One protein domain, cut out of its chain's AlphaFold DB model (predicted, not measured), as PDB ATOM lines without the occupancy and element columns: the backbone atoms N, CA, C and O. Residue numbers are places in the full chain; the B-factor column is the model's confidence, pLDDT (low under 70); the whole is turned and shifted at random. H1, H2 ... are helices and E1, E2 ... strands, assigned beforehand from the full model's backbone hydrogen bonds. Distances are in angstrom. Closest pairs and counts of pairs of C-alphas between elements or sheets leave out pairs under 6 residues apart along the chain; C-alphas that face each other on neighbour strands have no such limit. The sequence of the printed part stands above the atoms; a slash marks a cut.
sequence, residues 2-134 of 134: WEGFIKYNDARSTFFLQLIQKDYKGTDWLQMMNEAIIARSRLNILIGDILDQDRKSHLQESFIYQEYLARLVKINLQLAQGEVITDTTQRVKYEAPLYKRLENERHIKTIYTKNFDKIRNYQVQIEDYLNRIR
ATOM      1  N   TRP A   2     240.071 233.893 250.155       89.00
ATOM      2  CA  TRP A   2     239.376 234.420 248.973       89.00
ATOM      3  C   TRP A   2     239.265 235.942 248.932       89.00
ATOM      4  O   TRP A   2     239.546 236.533 247.898       89.00
ATOM      5  N   GLU A   3     238.967 236.580 250.064       91.81
ATOM      6  CA  GLU A   3     238.917 238.044 250.157       91.81
ATOM      7  C   GLU A   3     240.215 238.708 249.673       91.81
ATOM      8  O   GLU A   3     240.184 239.603 248.834       91.81
ATOM      9  N   GLY A   4     241.374 238.229 250.142       92.81
ATOM     10  CA  GLY A   4     242.664 238.750 249.695       92.81
ATOM     11  C   GLY A   4     242.867 238.546 248.192       92.81
ATOM     12  O   GLY A   4     243.351 239.450 247.509       92.81
ATOM     13  N   PHE A   5     242.496 237.377 247.664       92.12
ATOM     14  CA  PHE A   5     242.617 237.063 246.239       92.12
ATOM     15  C   PHE A   5     241.770 237.996 245.366       92.12
ATOM     16  O   PHE A   5     242.311 238.612 244.450       92.12
ATOM     17  N   ILE A   6     240.484 238.141 245.693       94.44
ATOM     18  CA  ILE A   6     239.530 238.983 244.962       94.44
ATOM     19  C   ILE A   6     240.008 240.436 244.976       94.44
ATOM     20  O   ILE A   6     240.321 240.985 243.923       94.44
ATOM     21  N   LYS A   7     240.233 241.008 246.168       95.50
ATOM     22  CA  LYS A   7     240.653 242.411 246.308       95.50
ATOM     23  C   LYS A   7     241.972 242.721 245.601       95.50
ATOM     24  O   LYS A   7     242.152 243.813 245.081       95.50
ATOM     25  N   TYR A   8     242.903 241.767 245.559       96.38
ATOM     26  CA  TYR A   8     244.170 241.933 244.843       96.38
ATOM     27  C   TYR A   8     243.987 242.013 243.325       96.38
ATOM     28  O   TYR A   8     244.626 242.838 242.669       96.38
ATOM     29  N   ASN A   9     243.138 241.153 242.761       94.81
ATOM     30  CA  ASN A   9     242.856 241.175 241.328       94.81
ATOM     31  C   ASN A   9     242.056 242.419 240.945       94.81
ATOM     32  O   ASN A   9     242.376 243.052 239.937       94.81
ATOM     33  N   ASP A  10     241.097 242.809 241.782       94.81
ATOM     34  CA  ASP A  10     240.322 244.028 241.578       94.81
ATOM     35  C   ASP A  10     241.227 245.263 241.646       94.81
ATOM     36  O   ASP A  10     241.174 246.104 240.757       94.81
ATOM     37  N   ALA A  11     242.135 245.343 242.626       95.56
ATOM     38  CA  ALA A  11     243.091 246.445 242.738       95.56
ATOM     39  C   ALA A  11     243.954 246.595 241.474       95.56
ATOM     40  O   ALA A  11     244.081 247.686 240.929       95.56
ATOM     41  N   ARG A  12     244.521 245.495 240.963       94.25
ATOM     42  CA  ARG A  12     245.348 245.530 239.743       94.25
ATOM     43  C   ARG A  12     244.546 245.931 238.513       94.25
ATOM     44  O   ARG A  12     245.026 246.720 237.708       94.25
ATOM     45  N   SER A  13     243.342 245.388 238.368       93.44
ATOM     46  CA  SER A  13     242.468 245.698 237.235       93.44
ATOM     47  C   SER A  13     242.055 247.166 237.258       93.44
ATOM     48  O   SER A  13     242.156 247.842 236.239       93.44
ATOM     49  N   THR A  14     241.694 247.679 238.436       92.44
ATOM     50  CA  THR A  14     241.371 249.091 238.661       92.44
ATOM     51  C   THR A  14     242.549 250.005 238.335       92.44
ATOM     52  O   THR A  14     242.362 250.998 237.639       92.44
ATOM     53  N   PHE A  15     243.768 249.650 238.754       91.94
ATOM     54  CA  PHE A  15     244.973 250.399 238.393       91.94
ATOM     55  C   PHE A  15     245.153 250.494 236.871       91.94
ATOM     56  O   PHE A  15     245.311 251.583 236.323       91.94
ATOM     57  N   PHE A  16     245.086 249.366 236.155       90.25
ATOM     58  CA  PHE A  16     245.225 249.383 234.696       90.25
ATOM     59  C   PHE A  16     244.090 250.146 234.014       90.25
ATOM     60  O   PHE A  16     244.327 250.855 233.038       90.25
ATOM     61  N   LEU A  17     242.869 250.041 234.540       89.56
ATOM     62  CA  LEU A  17     241.727 250.781 234.026       89.56
ATOM     63  C   LEU A  17     241.928 252.294 234.165       89.56
ATOM     64  O   LEU A  17     241.668 253.009 233.205       89.56
ATOM     65  N   GLN A  18     242.462 252.771 235.293       88.56
ATOM     66  CA  GLN A  18     242.806 254.186 235.499       88.56
ATOM     67  C   GLN A  18     243.869 254.694 234.516       88.56
ATOM     68  O   GLN A  18     243.810 255.842 234.083       88.56
ATOM     69  N   LEU A  19     244.824 253.845 234.115       85.88
ATOM     70  CA  LEU A  19     245.815 254.214 233.098       85.88
ATOM     71  C   LEU A  19     245.195 254.379 231.702       85.88
ATOM     72  O   LEU A  19     245.656 255.211 230.919       85.88
ATOM     73  N   ILE A  20     244.168 253.587 231.382       89.00
ATOM     74  CA  ILE A  20     243.485 253.607 230.078       89.00
ATOM     75  C   ILE A  20     242.419 254.712 230.040       89.00
ATOM     76  O   ILE A  20     242.293 255.430 229.049       89.00
ATOM     77  N   GLN A  21     241.654 254.858 231.119       87.12
ATOM     78  CA  GLN A  21     240.561 255.811 231.269       87.12
ATOM     79  C   GLN A  21     240.960 256.893 232.271       87.12
ATOM     80  O   GLN A  21     240.715 256.770 233.469       87.12
ATOM     81  N   LYS A  22     241.548 257.983 231.768       73.06
ATOM     82  CA  LYS A  22     242.051 259.086 232.607       73.06
ATOM     83  C   LYS A  22     240.976 259.751 233.479       73.06
ATOM     84  O   LYS A  22     241.308 260.299 234.522       73.06
ATOM     85  N   ASP A  23     239.708 259.655 233.081       75.94
ATOM     86  CA  ASP A  23     238.563 260.200 233.821       75.94
ATOM     87  C   ASP A  23     237.898 259.175 234.759       75.94
ATOM     88  O   ASP A  23     236.837 259.446 235.328       75.94
ATOM     89  N   TYR A  24     238.483 257.984 234.924       76.12
ATOM     90  CA  TYR A  24     237.939 256.960 235.807       76.12
ATOM     91  C   TYR A  24     238.022 257.416 237.270       76.12
ATOM     92  O   TYR A  24     239.046 257.288 237.937       76.12
ATOM     93  N   LYS A  25     236.896 257.918 237.787       67.31
ATOM     94  CA  LYS A  25     236.685 258.267 239.203       67.31
ATOM     95  C   LYS A  25     236.247 257.077 240.061       67.31
ATOM     96  O   LYS A  25     235.640 257.273 241.112       67.31
ATOM     97  N   GLY A  26     236.447 255.851 239.582       67.25
ATOM     98  CA  GLY A  26     236.100 254.674 240.367       67.25
ATOM     99  C   GLY A  26     237.035 254.483 241.561       67.25
ATOM    100  O   GLY A  26     237.801 255.367 241.937       67.25
ATOM    101  N   THR A  27     236.942 253.314 242.180       76.50
ATOM    102  CA  THR A  27     237.602 252.975 243.444       76.50
ATOM    103  C   THR A  27     239.121 253.199 243.429       76.50
ATOM    104  O   THR A  27     239.782 253.002 242.412       76.50
ATOM    105  N   ASP A  28     239.684 253.576 244.580       89.50
ATOM    106  CA  ASP A  28     241.129 253.734 244.761       89.50
ATOM    107  C   ASP A  28     241.826 252.362 244.794       89.50
ATOM    108  O   ASP A  28     241.691 251.590 245.752       89.50
ATOM    109  N   TRP A  29     242.598 252.061 243.746       93.38
ATOM    110  CA  TRP A  29     243.360 250.818 243.637       93.38
ATOM    111  C   TRP A  29     244.309 250.615 244.825       93.38
ATOM    112  O   TRP A  29     244.533 249.474 245.243       93.38
ATOM    113  N   LEU A  30     244.859 251.700 245.382       94.25
ATOM    114  CA  LEU A  30     245.828 251.654 246.467       94.25
ATOM    115  C   LEU A  30     245.151 251.199 247.756       94.25
ATOM    116  O   LEU A  30     245.660 250.307 248.444       94.25
ATOM    117  N   GLN A  31     243.977 251.756 248.060       94.25
ATOM    118  CA  GLN A  31     243.134 251.289 249.154       94.25
ATOM    119  C   GLN A  31     242.778 249.806 248.987       94.25
ATOM    120  O   GLN A  31     242.992 249.021 249.914       94.25
ATOM    121  N   MET A  32     242.318 249.390 247.804       95.19
ATOM    122  CA  MET A  32     241.958 247.989 247.542       95.19
ATOM    123  C   MET A  32     243.154 247.044 247.719       95.19
ATOM    124  O   MET A  32     243.033 245.976 248.325       95.19
ATOM    125  N   MET A  33     244.334 247.449 247.246       96.69
ATOM    126  CA  MET A  33     245.576 246.698 247.424       96.69
ATOM    127  C   MET A  33     245.958 246.591 248.907       96.69
ATOM    128  O   MET A  33     246.350 245.518 249.369       96.69
ATOM    129  N   ASN A  34     245.809 247.673 249.678       96.50
ATOM    130  CA  ASN A  34     246.059 247.664 251.120       96.50
ATOM    131  C   ASN A  34     245.124 246.693 251.843       96.50
ATOM    132  O   ASN A  34     245.594 245.872 252.632       96.50
ATOM    133  N   GLU A  35     243.828 246.719 251.535       95.81
ATOM    134  CA  GLU A  35     242.862 245.769 252.088       95.81
ATOM    135  C   GLU A  35     243.207 244.320 251.721       95.81
ATOM    136  O   GLU A  35     243.157 243.429 252.570       95.81
ATOM    137  N   ALA A  36     243.627 244.083 250.476       96.56
ATOM    138  CA  ALA A  36     244.043 242.767 250.010       96.56
ATOM    139  C   ALA A  36     245.266 242.233 250.778       96.56
ATOM    140  O   ALA A  36     245.343 241.036 251.078       96.56
ATOM    141  N   ILE A  37     246.231 243.099 251.096       96.31
ATOM    142  CA  ILE A  37     247.414 242.749 251.894       96.31
ATOM    143  C   ILE A  37     247.020 242.511 253.357       96.31
ATOM    144  O   ILE A  37     247.453 241.519 253.941       96.31
ATOM    145  N   ILE A  38     246.167 243.359 253.941       95.81
ATOM    146  CA  ILE A  38     245.677 243.205 255.322       95.81
ATOM    147  C   ILE A  38     244.931 241.877 255.486       95.81
ATOM    148  O   ILE A  38     245.197 241.144 256.436       95.81
ATOM    149  N   ALA A  39     244.048 241.523 254.548       94.94
ATOM    150  CA  ALA A  39     243.318 240.257 254.581       94.94
ATOM    151  C   ALA A  39     244.260 239.036 254.547       94.94
ATOM    152  O   ALA A  39     244.019 238.044 255.238       94.94
ATOM    153  N   ARG A  40     245.359 239.105 253.782       93.69
ATOM    154  CA  ARG A  40     246.388 238.050 253.752       93.69
ATOM    155  C   ARG A  40     247.200 237.998 255.042       93.69
ATOM    156  O   ARG A  40     247.389 236.917 255.588       93.69
ATOM    157  N   SER A  41     247.610 239.155 255.552       92.38
ATOM    158  CA  SER A  41     248.365 239.274 256.800       92.38
ATOM    159  C   SER A  41     247.582 238.721 257.992       92.38
ATOM    160  O   SER A  41     248.109 237.898 258.736       92.38
ATOM    161  N   ARG A  42     246.291 239.061 258.109       92.94
ATOM    162  CA  ARG A  42     245.387 238.495 259.124       92.94
ATOM    163  C   ARG A  42     245.286 236.976 259.031       92.94
ATOM    164  O   ARG A  42     245.354 236.306 260.053       92.94
ATOM    165  N   LEU A  43     245.159 236.426 257.822       90.62
ATOM    166  CA  LEU A  43     245.125 234.976 257.632       90.62
ATOM    167  C   LEU A  43     246.442 234.314 258.060       90.62
ATOM    168  O   LEU A  43     246.412 233.284 258.720       90.62
ATOM    169  N   ASN A  44     247.586 234.904 257.707       87.75
ATOM    170  CA  ASN A  44     248.897 234.377 258.084       87.75
ATOM    171  C   ASN A  44     249.106 234.379 259.607       87.75
ATOM    172  O   ASN A  44     249.674 233.419 260.124       87.75
ATOM    173  N   ILE A  45     248.618 235.414 260.302       89.00
ATOM    174  CA  ILE A  45     248.613 235.497 261.771       89.00
ATOM    175  C   ILE A  45     247.727 234.393 262.354       89.00
ATOM    176  O   ILE A  45     248.224 233.574 263.114       89.00
ATOM    177  N   LEU A  46     246.470 234.283 261.907       88.88
ATOM    178  CA  LEU A  46     245.536 233.257 262.391       88.88
ATOM    179  C   LEU A  46     246.063 231.831 262.197       88.88
ATOM    180  O   LEU A  46     245.903 230.985 263.069       88.88
ATOM    181  N   ILE A  47     246.695 231.548 261.056       85.19
ATOM    182  CA  ILE A  47     247.313 230.239 260.816       85.19
ATOM    183  C   ILE A  47     248.482 230.007 261.782       85.19
ATOM    184  O   ILE A  47     248.660 228.885 262.244       85.19
ATOM    185  N   GLY A  48     249.272 231.044 262.078       84.25
ATOM    186  CA  GLY A  48     250.344 230.979 263.070       84.25
ATOM    187  C   GLY A  48     249.818 230.668 264.471       84.25
ATOM    188  O   GLY A  48     250.306 229.731 265.091       84.25
ATOM    189  N   ASP A  49     248.788 231.392 264.907       85.06
ATOM    190  CA  ASP A  49     248.186 231.250 266.239       85.06
ATOM    191  C   ASP A  49     247.537 229.872 266.448       85.06
ATOM    192  O   ASP A  49     247.545 229.341 267.553       85.06
ATOM    193  N   ILE A  50     246.965 229.281 265.392       84.56
ATOM    194  CA  ILE A  50     246.302 227.970 265.471       84.56
ATOM    195  C   ILE A  50     247.305 226.818 265.397       84.56
ATOM    196  O   ILE A  50     247.117 225.802 266.064       84.56
ATOM    197  N   LEU A  51     248.310 226.915 264.521       79.94
ATOM    198  CA  LEU A  51     249.176 225.773 264.235       79.94
ATOM    199  C   LEU A  51     250.299 225.584 265.253       79.94
ATOM    200  O   LEU A  51     250.819 224.477 265.274       79.94
ATOM    201  N   ASP A  52     250.658 226.600 266.050       66.19
ATOM    202  CA  ASP A  52     251.612 226.562 267.181       66.19
ATOM    203  C   ASP A  52     252.791 225.575 266.994       66.19
ATOM    204  O   ASP A  52     253.126 224.756 267.851       66.19
ATOM    205  N   GLN A  53     253.379 225.581 265.793       66.88
ATOM    206  CA  GLN A  53     254.391 224.619 265.358       66.88
ATOM    207  C   GLN A  53     255.624 225.338 264.819       66.88
ATOM    208  O   GLN A  53     255.524 226.268 264.017       66.88
ATOM    209  N   ASP A  54     256.801 224.804 265.159       66.69
ATOM    210  CA  ASP A  54     258.114 225.246 264.656       66.69
ATOM    211  C   ASP A  54     258.230 225.212 263.119       66.69
ATOM    212  O   ASP A  54     259.149 225.794 262.535       66.69
ATOM    213  N   ARG A  55     257.321 224.512 262.425       69.06
ATOM    214  CA  ARG A  55     257.349 224.337 260.971       69.06
ATOM    215  C   ARG A  55     256.065 224.832 260.320       69.06
ATOM    216  O   ARG A  55     254.971 224.369 260.615       69.06
ATOM    217  N   LYS A  56     256.233 225.721 259.341       78.81
ATOM    218  CA  LYS A  56     255.145 226.217 258.492       78.81
ATOM    219  C   LYS A  56     254.672 225.126 257.536       78.81
ATOM    220  O   LYS A  56     255.490 224.461 256.893       78.81
ATOM    221  N   SER A  57     253.356 224.974 257.400       79.75
ATOM    222  CA  SER A  57     252.776 224.092 256.381       79.75
ATOM    223  C   SER A  57     253.012 224.653 254.973       79.75
ATOM    224  O   SER A  57     253.163 225.862 254.793       79.75
ATOM    225  N   HIS A  58     252.984 223.798 253.944       78.69
ATOM    226  CA  HIS A  58     253.091 224.245 252.544       78.69
ATOM    227  C   HIS A  58     252.024 225.279 252.167       78.69
ATOM    228  O   HIS A  58     252.283 226.219 251.410       78.69
ATOM    229  N   LEU A  59     250.816 225.123 252.712       81.00
ATOM    230  CA  LEU A  59     249.721 226.057 252.489       81.00
ATOM    231  C   LEU A  59     250.012 227.418 253.142       81.00
ATOM    232  O   LEU A  59     249.819 228.455 252.510       81.00
ATOM    233  N   GLN A  60     250.549 227.425 254.365       83.06
ATOM    234  CA  GLN A  60     250.969 228.651 255.045       83.06
ATOM    235  C   GLN A  60     252.135 229.336 254.322       83.06
ATOM    236  O   GLN A  60     252.105 230.549 254.127       83.06
ATOM    237  N   GLU A  61     253.142 228.577 253.874       83.88
ATOM    238  CA  GLU A  61     254.241 229.094 253.044       83.88
ATOM    239  C   GLU A  61     253.696 229.763 251.772       83.88
ATOM    240  O   GLU A  61     254.110 230.871 251.425       83.88
ATOM    241  N   SER A  62     252.701 229.142 251.131       83.81
ATOM    242  CA  SER A  62     252.040 229.688 249.943       83.81
ATOM    243  C   SER A  62     251.300 230.998 250.237       83.81
ATOM    244  O   SER A  62     251.401 231.944 249.457       83.81
ATOM    245  N   PHE A  63     250.595 231.111 251.368       86.06
ATOM    246  CA  PHE A  63     249.902 232.352 251.740       86.06
ATOM    247  C   PHE A  63     250.846 233.482 252.150       86.06
ATOM    248  O   PHE A  63     250.621 234.634 251.767       86.06
ATOM    249  N   ILE A  64     251.934 233.170 252.858       87.25
ATOM    250  CA  ILE A  64     253.003 234.132 253.158       87.25
ATOM    251  C   ILE A  64     253.603 234.659 251.857       87.25
ATOM    252  O   ILE A  64     253.789 235.866 251.690       87.25
ATOM    253  N   TYR A  65     253.861 233.764 250.906       86.38
ATOM    254  CA  TYR A  65     254.406 234.138 249.612       86.38
ATOM    255  C   TYR A  65     253.440 235.014 248.797       86.38
ATOM    256  O   TYR A  65     253.849 236.022 248.220       86.38
ATOM    257  N   GLN A  66     252.144 234.699 248.796       88.88
ATOM    258  CA  GLN A  66     251.136 235.535 248.137       88.88
ATOM    259  C   GLN A  66     251.019 236.932 248.765       88.88
ATOM    260  O   GLN A  66     250.803 237.905 248.043       88.88
ATOM    261  N   GLU A  67     251.157 237.057 250.089       91.56
ATOM    262  CA  GLU A  67     251.211 238.367 250.751       91.56
ATOM    263  C   GLU A  67     252.443 239.160 250.311       91.56
ATOM    264  O   GLU A  67     252.329 240.329 249.937       91.56
ATOM    265  N   TYR A  68     253.606 238.509 250.316       89.75
ATOM    266  CA  TYR A  68     254.864 239.096 249.868       89.75
ATOM    267  C   TYR A  68     254.753 239.638 248.436       89.75
ATOM    268  O   TYR A  68     255.114 240.788 248.184       89.75
ATOM    269  N   LEU A  69     254.186 238.852 247.513       89.69
ATOM    270  CA  LEU A  69     253.972 239.277 246.130       89.69
ATOM    271  C   LEU A  69     253.039 240.483 246.024       89.69
ATOM    272  O   LEU A  69     253.328 241.408 245.268       89.69
ATOM    273  N   ALA A  70     251.945 240.504 246.787       93.38
ATOM    274  CA  ALA A  70     251.019 241.631 246.775       93.38
ATOM    275  C   ALA A  70     251.702 242.931 247.232       93.38
ATOM    276  O   ALA A  70     251.535 243.976 246.601       93.38
ATOM    277  N   ARG A  71     252.539 242.858 248.276       93.06
ATOM    278  CA  ARG A  71     253.347 243.995 248.750       93.06
ATOM    279  C   ARG A  71     254.356 244.462 247.703       93.06
ATOM    280  O   ARG A  71     254.499 245.664 247.503       93.06
ATOM    281  N   LEU A  72     255.025 243.532 247.023       91.19
ATOM    282  CA  LEU A  72     255.987 243.865 245.974       91.19
ATOM    283  C   LEU A  72     255.308 244.535 244.772       91.19
ATOM    284  O   LEU A  72     255.790 245.549 244.279       91.19
ATOM    285  N   VAL A  73     254.160 244.013 244.337       93.00
ATOM    286  CA  VAL A  73     253.379 244.620 243.252       93.00
ATOM    287  C   VAL A  73     252.926 246.021 243.636       93.00
ATOM    288  O   VAL A  73     253.122 246.932 242.844       93.00
ATOM    289  N   LYS A  74     252.405 246.225 244.854       94.81
ATOM    290  CA  LYS A  74     252.058 247.564 245.353       94.81
ATOM    291  C   LYS A  74     253.228 248.542 245.189       94.81
ATOM    292  O   LYS A  74     253.051 249.599 244.595       94.81
ATOM    293  N   ILE A  75     254.411 248.165 245.678       91.19
ATOM    294  CA  ILE A  75     255.625 248.986 245.581       91.19
ATOM    295  C   ILE A  75     255.953 249.304 244.117       91.19
ATOM    296  O   ILE A  75     256.188 250.462 243.787       91.19
ATOM    297  N   ASN A  76     255.914 248.306 243.231       90.38
ATOM    298  CA  ASN A  76     256.207 248.492 241.809       90.38
ATOM    299  C   ASN A  76     255.228 249.449 241.120       90.38
ATOM    300  O   ASN A  76     255.648 250.237 240.278       90.38
ATOM    301  N   LEU A  77     253.940 249.394 241.469       91.38
ATOM    302  CA  LEU A  77     252.936 250.298 240.907       91.38
ATOM    303  C   LEU A  77     253.157 251.744 241.376       91.38
ATOM    304  O   LEU A  77     253.172 252.647 240.545       91.38
ATOM    305  N   GLN A  78     253.430 251.956 242.668       92.19
ATOM    306  CA  GLN A  78     253.742 253.290 243.207       92.19
ATOM    307  C   GLN A  78     255.032 253.865 242.597       92.19
ATOM    308  O   GLN A  78     255.074 255.035 242.224       92.19
ATOM    309  N   LEU A  79     256.062 253.028 242.418       90.12
ATOM    310  CA  LEU A  79     257.293 253.399 241.713       90.12
ATOM    311  C   LEU A  79     257.029 253.810 240.264       90.12
ATOM    312  O   LEU A  79     257.554 254.821 239.808       90.12
ATOM    313  N   ALA A  80     256.212 253.039 239.542       87.44
ATOM    314  CA  ALA A  80     255.886 253.322 238.148       87.44
ATOM    315  C   ALA A  80     255.124 254.647 237.976       87.44
ATOM    316  O   ALA A  80     255.261 255.294 236.941       87.44
ATOM    317  N   GLN A  81     254.353 255.061 238.986       88.00
ATOM    318  CA  GLN A  81     253.665 256.355 239.005       88.00
ATOM    319  C   GLN A  81     254.551 257.515 239.486       88.00
ATOM    320  O   GLN A  81     254.136 258.667 239.400       88.00
ATOM    321  N   GLY A  82     255.762 257.243 239.983       88.44
ATOM    322  CA  GLY A  82     256.599 258.267 240.612       88.44
ATOM    323  C   GLY A  82     256.022 258.778 241.937       88.44
ATOM    324  O   GLY A  82     256.338 259.890 242.358       88.44
ATOM    325  N   GLU A  83     255.164 257.991 242.591       88.62
ATOM    326  CA  GLU A  83     254.491 258.357 243.836       88.62
ATOM    327  C   GLU A  83     255.293 257.939 245.072       88.62
ATOM    328  O   GLU A  83     256.203 257.104 245.011       88.62
ATOM    329  N   VAL A  84     254.929 258.515 246.221       92.25
ATOM    330  CA  VAL A  84     255.425 258.079 247.530       92.25
ATOM    331  C   VAL A  84     255.007 256.635 247.802       92.25
ATOM    332  O   VAL A  84     253.862 256.237 247.580       92.25
ATOM    333  N   ILE A  85     255.927 255.830 248.330       91.94
ATOM    334  CA  ILE A  85     255.619 254.454 248.725       91.94
ATOM    335  C   ILE A  85     255.131 254.474 250.167       91.94
ATOM    336  O   ILE A  85     255.818 254.970 251.066       91.94
ATOM    337  N   THR A  86     253.972 253.870 250.400       92.94
ATOM    338  CA  THR A  86     253.330 253.828 251.716       92.94
ATOM    339  C   THR A  86     253.208 252.406 252.243       92.94
ATOM    340  O   THR A  86     253.204 251.425 251.492       92.94
ATOM    341  N   ASP A  87     253.065 252.258 253.554       91.12
ATOM    342  CA  ASP A  87     252.620 251.000 254.145       91.12
ATOM    343  C   ASP A  87     251.103 250.785 253.967       91.12
ATOM    344  O   ASP A  87     250.406 251.556 253.305       91.12
ATOM    345  N   THR A  88     250.575 249.692 254.516       90.25
ATOM    346  CA  THR A  88     249.140 249.367 254.439       90.25
ATOM    347  C   THR A  88     248.245 250.293 255.263       90.25
ATOM    348  O   THR A  88     247.032 250.240 255.111       90.25
ATOM    349  N   THR A  89     248.829 251.135 256.119       89.12
ATOM    350  CA  THR A  89     248.158 252.180 256.905       89.12
ATOM    351  C   THR A  89     248.357 253.575 256.308       89.12
ATOM    352  O   THR A  89     248.074 254.570 256.966       89.12
ATOM    353  N   GLN A  90     248.845 253.646 255.062       88.12
ATOM    354  CA  GLN A  90     249.156 254.878 254.334       88.12
ATOM    355  C   GLN A  90     250.274 255.732 254.960       88.12
ATOM    356  O   GLN A  90     250.468 256.879 254.567       88.12
ATOM    357  N   ARG A  91     251.074 255.182 255.882       90.19
ATOM    358  CA  ARG A  91     252.262 255.885 256.382       90.19
ATOM    359  C   ARG A  91     253.352 255.848 255.326       90.19
ATOM    360  O   ARG A  91     253.621 254.791 254.749       90.19
ATOM    361  N   VAL A  92     253.988 256.989 255.085       91.12
ATOM    362  CA  VAL A  92     255.081 257.099 254.117       91.12
ATOM    363  C   VAL A  92     256.267 256.262 254.587       91.12
ATOM    364  O   VAL A  92     256.740 256.398 255.714       91.12
ATOM    365  N   LYS A  93     256.734 255.373 253.709       90.00
ATOM    366  CA  LYS A  93     257.951 254.580 253.907       90.00
ATOM    367  C   LYS A  93     259.116 255.120 253.092       90.00
ATOM    368  O   LYS A  93     260.242 255.117 253.582       90.00
ATOM    369  N   TYR A  94     258.845 255.558 251.864       89.50
ATOM    370  CA  TYR A  94     259.863 256.062 250.950       89.50
ATOM    371  C   TYR A  94     259.331 257.256 250.165       89.50
ATOM    372  O   TYR A  94     258.297 257.161 249.503       89.50
ATOM    373  N   GLU A  95     260.074 258.356 250.231       88.50
ATOM    374  CA  GLU A  95     259.769 259.592 249.514       88.50
ATOM    375  C   GLU A  95     260.201 259.492 248.048       88.50
ATOM    376  O   GLU A  95     261.340 259.111 247.743       88.50
ATOM    377  N   ALA A  96     259.305 259.875 247.143       87.25
ATOM    378  CA  ALA A  96     259.632 260.069 245.737       87.25
ATOM    379  C   ALA A  96     260.402 261.391 245.536       87.25
ATOM    380  O   ALA A  96     260.278 262.311 246.345       87.25
ATOM    381  N   PRO A  97     261.209 261.532 244.468       84.12
ATOM    382  CA  PRO A  97     261.583 260.514 243.480       84.12
ATOM    383  C   PRO A  97     262.862 259.744 243.863       84.12
ATOM    384  O   PRO A  97     263.327 258.896 243.109       84.12
ATOM    385  N   LEU A  98     263.486 260.081 244.998       85.38
ATOM    386  CA  LEU A  98     264.814 259.572 245.360       85.38
ATOM    387  C   LEU A  98     264.779 258.184 246.005       85.38
ATOM    388  O   LEU A  98     265.806 257.513 246.014       85.38
ATOM    389  N   TYR A  99     263.643 257.781 246.588       88.06
ATOM    390  CA  TYR A  99     263.416 256.464 247.191       88.06
ATOM    391  C   TYR A  99     264.578 255.976 248.075       88.06
ATOM    392  O   TYR A  99     265.001 254.822 248.008       88.06
ATOM    393  N   LYS A 100     265.131 256.872 248.906       85.75
ATOM    394  CA  LYS A 100     266.323 256.575 249.716       85.75
ATOM    395  C   LYS A 100     266.105 255.314 250.558       85.75
ATOM    396  O   LYS A 100     265.138 255.250 251.314       85.75
ATOM    397  N   ARG A 101     267.058 254.376 250.507       83.12
ATOM    398  CA  ARG A 101     267.068 253.104 251.258       83.12
ATOM    399  C   ARG A 101     266.052 252.065 250.780       83.12
ATOM    400  O   ARG A 101     265.867 251.058 251.468       83.12
ATOM    401  N   LEU A 102     265.406 252.275 249.637       84.19
ATOM    402  CA  LEU A 102     264.490 251.304 249.048       84.19
ATOM    403  C   LEU A 102     265.204 249.988 248.689       84.19
ATOM    404  O   LEU A 102     264.633 248.915 248.843       84.19
ATOM    405  N   GLU A 103     266.482 250.044 248.324       78.88
ATOM    406  CA  GLU A 103     267.338 248.883 248.061       78.88
ATOM    407  C   GLU A 103     267.504 247.951 249.277       78.88
ATOM    408  O   GLU A 103     267.819 246.769 249.133       78.88
ATOM    409  N   ASN A 104     267.247 248.466 250.483       79.56
ATOM    410  CA  ASN A 104     267.294 247.700 251.726       79.56
ATOM    411  C   ASN A 104     265.928 247.120 252.122       79.56
ATOM    412  O   ASN A 104     265.849 246.362 253.091       79.56
ATOM    413  N   GLU A 105     264.854 247.462 251.404       79.56
ATOM    414  CA  GLU A 105     263.519 246.923 251.652       79.56
ATOM    415  C   GLU A 105     263.542 245.403 251.485       79.56
ATOM    416  O   GLU A 105     263.950 244.878 250.448       79.56
ATOM    417  N   ARG A 106     263.048 244.677 252.492       79.06
ATOM    418  CA  ARG A 106     263.015 243.208 252.496       79.06
ATOM    419  C   ARG A 106     262.342 242.667 251.238       79.06
ATOM    420  O   ARG A 106     262.816 241.696 250.655       79.06
ATOM    421  N   HIS A 107     261.255 243.305 250.810       74.00
ATOM    422  CA  HIS A 107     260.498 242.872 249.640       74.00
ATOM    423  C   HIS A 107     261.284 243.003 248.331       74.00
ATOM    424  O   HIS A 107     261.073 242.196 247.434       74.00
ATOM    425  N   ILE A 108     262.229 243.941 248.252       74.38
ATOM    426  CA  ILE A 108     263.052 244.208 247.063       74.38
ATOM    427  C   ILE A 108     264.369 243.435 247.110       74.38
ATOM    428  O   ILE A 108     264.806 242.888 246.104       74.38
ATOM    429  N   LYS A 109     264.986 243.345 248.291       70.88
ATOM    430  CA  LYS A 109     266.272 242.674 248.501       70.88
ATOM    431  C   LYS A 109     266.203 241.161 248.289       70.88
ATOM    432  O   LYS A 109     267.211 240.525 247.989       70.88
ATOM    433  N   THR A 110     265.029 240.564 248.488       63.06
ATOM    434  CA  THR A 110     264.871 239.117 248.349       63.06
ATOM    435  C   THR A 110     264.843 238.755 246.864       63.06
ATOM    436  O   THR A 110     263.851 238.999 246.185       63.06
ATOM    437  N   ILE A 111     265.924 238.155 246.352       55.47
ATOM    438  CA  ILE A 111     265.918 237.541 245.020       55.47
ATOM    439  C   ILE A 111     264.880 236.424 245.062       55.47
ATOM    440  O   ILE A 111     265.004 235.480 245.843       55.47
ATOM    441  N   TYR A 112     263.830 236.547 244.252       54.25
ATOM    442  CA  TYR A 112     262.841 235.491 244.107       54.25
ATOM    443  C   TYR A 112     263.524 234.254 243.514       54.25
ATOM    444  O   TYR A 112     263.749 234.172 242.309       54.25
ATOM    445  N   THR A 113     263.868 233.288 244.366       53.16
ATOM    446  CA  THR A 113     264.606 232.085 243.961       53.16
ATOM    447  C   THR A 113     263.750 231.084 243.191       53.16
ATOM    448  O   THR A 113     264.277 230.073 242.760       53.16
ATOM    449  N   LYS A 114     262.440 231.326 243.003       49.47
ATOM    450  CA  LYS A 114     261.485 230.349 242.433       49.47
ATOM    451  C   LYS A 114     261.452 228.996 243.160       49.47
ATOM    452  O   LYS A 114     260.811 228.077 242.657       49.47
ATOM    453  N   ASN A 115     262.070 228.866 244.337       50.12
ATOM    454  CA  ASN A 115     262.203 227.580 245.011       50.12
ATOM    455  C   ASN A 115     260.884 227.157 245.662       50.12
ATOM    456  O   ASN A 115     260.698 227.213 246.873       50.12
ATOM    457  N   PHE A 116     260.005 226.609 244.831       55.88
ATOM    458  CA  PHE A 116     259.164 225.487 245.207       55.88
ATOM    459  C   PHE A 116     259.985 224.186 245.203       55.88
ATOM    460  O   PHE A 116     259.440 223.132 244.897       55.88
ATOM    461  N   ASP A 117     261.283 224.217 245.536       60.66
ATOM    462  CA  ASP A 117     262.127 223.017 245.619       60.66
ATOM    463  C   ASP A 117     261.488 221.961 246.508       60.66
ATOM    464  O   ASP A 117     261.562 220.784 246.213       60.66
ATOM    465  N   LYS A 118     260.764 222.373 247.549       54.41
ATOM    466  CA  LYS A 118     259.932 221.482 248.363       54.41
ATOM    467  C   LYS A 118     258.864 220.738 247.544       54.41
ATOM    468  O   LYS A 118     258.707 219.540 247.733       54.41
ATOM    469  N   ILE A 119     258.155 221.418 246.637       55.12
ATOM    470  CA  ILE A 119     257.161 220.798 245.739       55.12
ATOM    471  C   ILE A 119     257.861 219.944 244.689       55.12
ATOM    472  O   ILE A 119     257.440 218.818 244.471       55.12
ATOM    473  N   ARG A 120     258.947 220.434 244.081       68.12
ATOM    474  CA  ARG A 120     259.731 219.658 243.113       68.12
ATOM    475  C   ARG A 120     260.295 218.388 243.751       68.12
ATOM    476  O   ARG A 120     260.159 217.317 243.184       68.12
ATOM    477  N   ASN A 121     260.850 218.484 244.953       74.44
ATOM    478  CA  ASN A 121     261.356 217.347 245.719       74.44
ATOM    479  C   ASN A 121     260.225 216.394 246.110       74.44
ATOM    480  O   ASN A 121     260.412 215.186 246.055       74.44
ATOM    481  N   TYR A 122     259.048 216.910 246.468       69.88
ATOM    482  CA  TYR A 122     257.874 216.082 246.742       69.88
ATOM    483  C   TYR A 122     257.363 215.360 245.485       69.88
ATOM    484  O   TYR A 122     257.064 214.173 245.541       69.88
ATOM    485  N   GLN A 123     257.325 216.041 244.337       75.56
ATOM    486  CA  GLN A 123     256.987 215.445 243.042       75.56
ATOM    487  C   GLN A 123     257.982 214.342 242.670       75.56
ATOM    488  O   GLN A 123     257.556 213.240 242.346       75.56
ATOM    489  N   VAL A 124     259.283 214.600 242.822       86.94
ATOM    490  CA  VAL A 124     260.342 213.600 242.613       86.94
ATOM    491  C   VAL A 124     260.170 212.405 243.559       86.94
ATOM    492  O   VAL A 124     260.267 211.264 243.126       86.94
ATOM    493  N   GLN A 125     259.840 212.630 244.833       88.38
ATOM    494  CA  GLN A 125     259.576 211.541 245.785       88.38
ATOM    495  C   GLN A 125     258.352 210.698 245.404       88.38
ATOM    496  O   GLN A 125     258.364 209.482 245.601       88.38
ATOM    497  N   ILE A 126     257.299 211.319 244.862       82.75
ATOM    498  CA  ILE A 126     256.128 210.602 244.340       82.75
ATOM    499  C   ILE A 126     256.517 209.779 243.110       82.75
ATOM    500  O   ILE A 126     256.161 208.605 243.041       82.75
ATOM    501  N   GLU A 127     257.247 210.365 242.161       88.50
ATOM    502  CA  GLU A 127     257.738 209.668 240.966       88.50
ATOM    503  C   GLU A 127     258.598 208.453 241.346       88.50
ATOM    504  O   GLU A 127     258.362 207.350 240.851       88.50
ATOM    505  N   ASP A 128     259.523 208.618 242.292       94.00
ATOM    506  CA  ASP A 128     260.357 207.536 242.817       94.00
ATOM    507  C   ASP A 128     259.530 206.436 243.489       94.00
ATOM    508  O   ASP A 128     259.792 205.250 243.284       94.00
ATOM    509  N   TYR A 129     258.526 206.799 244.291       89.44
ATOM    510  CA  TYR A 129     257.639 205.823 244.923       89.44
ATOM    511  C   TYR A 129     256.843 205.030 243.882       89.44
ATOM    512  O   TYR A 129     256.818 203.801 243.946       89.44
ATOM    513  N   LEU A 130     256.248 205.712 242.898       86.06
ATOM    514  CA  LEU A 130     255.472 205.091 241.821       86.06
ATOM    515  C   LEU A 130     256.327 204.160 240.949       86.06
ATOM    516  O   LEU A 130     255.841 203.116 240.519       86.06
ATOM    517  N   ASN A 131     257.598 204.502 240.725       87.00
ATOM    518  CA  ASN A 131     258.540 203.659 239.989       87.00
ATOM    519  C   ASN A 131     258.982 202.412 240.771       87.00
ATOM    520  O   ASN A 131     259.367 201.428 240.152       87.00
ATOM    521  N   ARG A 132     258.935 202.427 242.110       85.75
ATOM    522  CA  ARG A 132     259.308 201.273 242.956       85.75
ATOM    523  C   ARG A 132     258.209 200.223 243.097       85.75
ATOM    524  O   ARG A 132     258.507 199.094 243.466       85.75
ATOM    525  N   ILE A 133     256.954 200.610 242.885       86.56
ATOM    526  CA  ILE A 133     255.784 199.721 242.975       86.56
ATOM    527  C   ILE A 133     255.308 199.213 241.604       86.56
ATOM    528  O   ILE A 133     254.279 198.540 241.532       86.56
ATOM    529  N   ARG A 134     256.031 199.550 240.533       60.56
ATOM    530  CA  ARG A 134     255.889 198.980 239.190       60.56
ATOM    531  C   ARG A 134     256.889 197.850 238.994       60.56
ATOM    532  O   ARG A 134     256.508 196.887 238.296       60.56
TER     533      ARG A 134
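Overview. This is residues 2 to 134 of the 134 residues of an uncharacterized protein of Bacillus sp. Y1 (UniProt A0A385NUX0). Two long helices, H2 and H3, make a helical hairpin, and H1 packs on H2 to complete a loose up-and-down bundle of three helices, each running against the one before it. H3 is in the middle of the domain; after it comes a looping stretch with the short strand E1 and the small helix H4, which packs on H3, and then H5, from which residues 120 to 132 stick out with the chain's last two residues as a free arm that adds to the length. The printed part has 133 residues, with five named helices and one named strand in the order H1, H2, H3, E1, H4, H5, and is mostly helix. The whole is loose, with a radius of gyration of the C-alphas of 18.7 A, and only just elongated, spanning 63 by 32 by 28 A.

Along the chain. H2, residues 29 to 51, is 32.9 A long from first to last C-alpha, and H3, residues 58 to 80, is 32.6 A; C-alpha 58 is at (253.091, 224.245, 252.544). H1, residues 2 to 20, measures 27.2 A and begins with C-alpha 2 at (239.376, 234.420, 248.973). H5, residues 117 to 132, measures 22.1 A and ends with C-alpha 132 at (259.308, 201.273, 242.956). E1 is residues 92 to 94, and H4 is residues 106 to 109.

Arrangement. H2 and H3 touch as a helical hairpin, at a shallow tilt of 22 degrees, opposite ways; their closest C-alphas, of Arg 40 and Glu 67, are 5.7 A apart. H1 and H2 form another helical hairpin and touch at a shallow tilt of 18 degrees, opposite ways, with the closest C-alphas, of Gly 4 and Ala 36, 4.3 A apart. H1 and H3 are close but not clearly touching, with the closest C-alphas, of Tyr 8 and Ala 70, 7.1 A apart; they run the same way at a shallow tilt of 19 degrees. H3 touches H4 with residues 68 to 72 alone; the closest C-alphas, of Leu 72 and His 107, are 5.9 A apart. E1 pairs with no named strand, but residues 85 to 86 pair with it antiparallel. H3 and H5 are only just apart, the closest C-alphas being 8.5 A from each other. In H1, H2, H3 and H5 every O i to N i+4 pair is within hydrogen-bond range; H4 is too short for such a pair, and its one O i to N i+3 pair is not within range.

Size, cuts and confidence. The C-alphas farthest apart, of Asp 23 and Arg 134, are 63.9 A from each other. Residues 120 to 134 stand free; without them the body spans 48 by 31 by 26 A. The printed part has no cut. The links H3 to E1 and E1 to H4 are long, with 11 residues each. The mean pLDDT of the printed part is 84.2, and 19 residues are under 70: residues 25 to 26, 52 to 55, 110 to 120, 122 and 134.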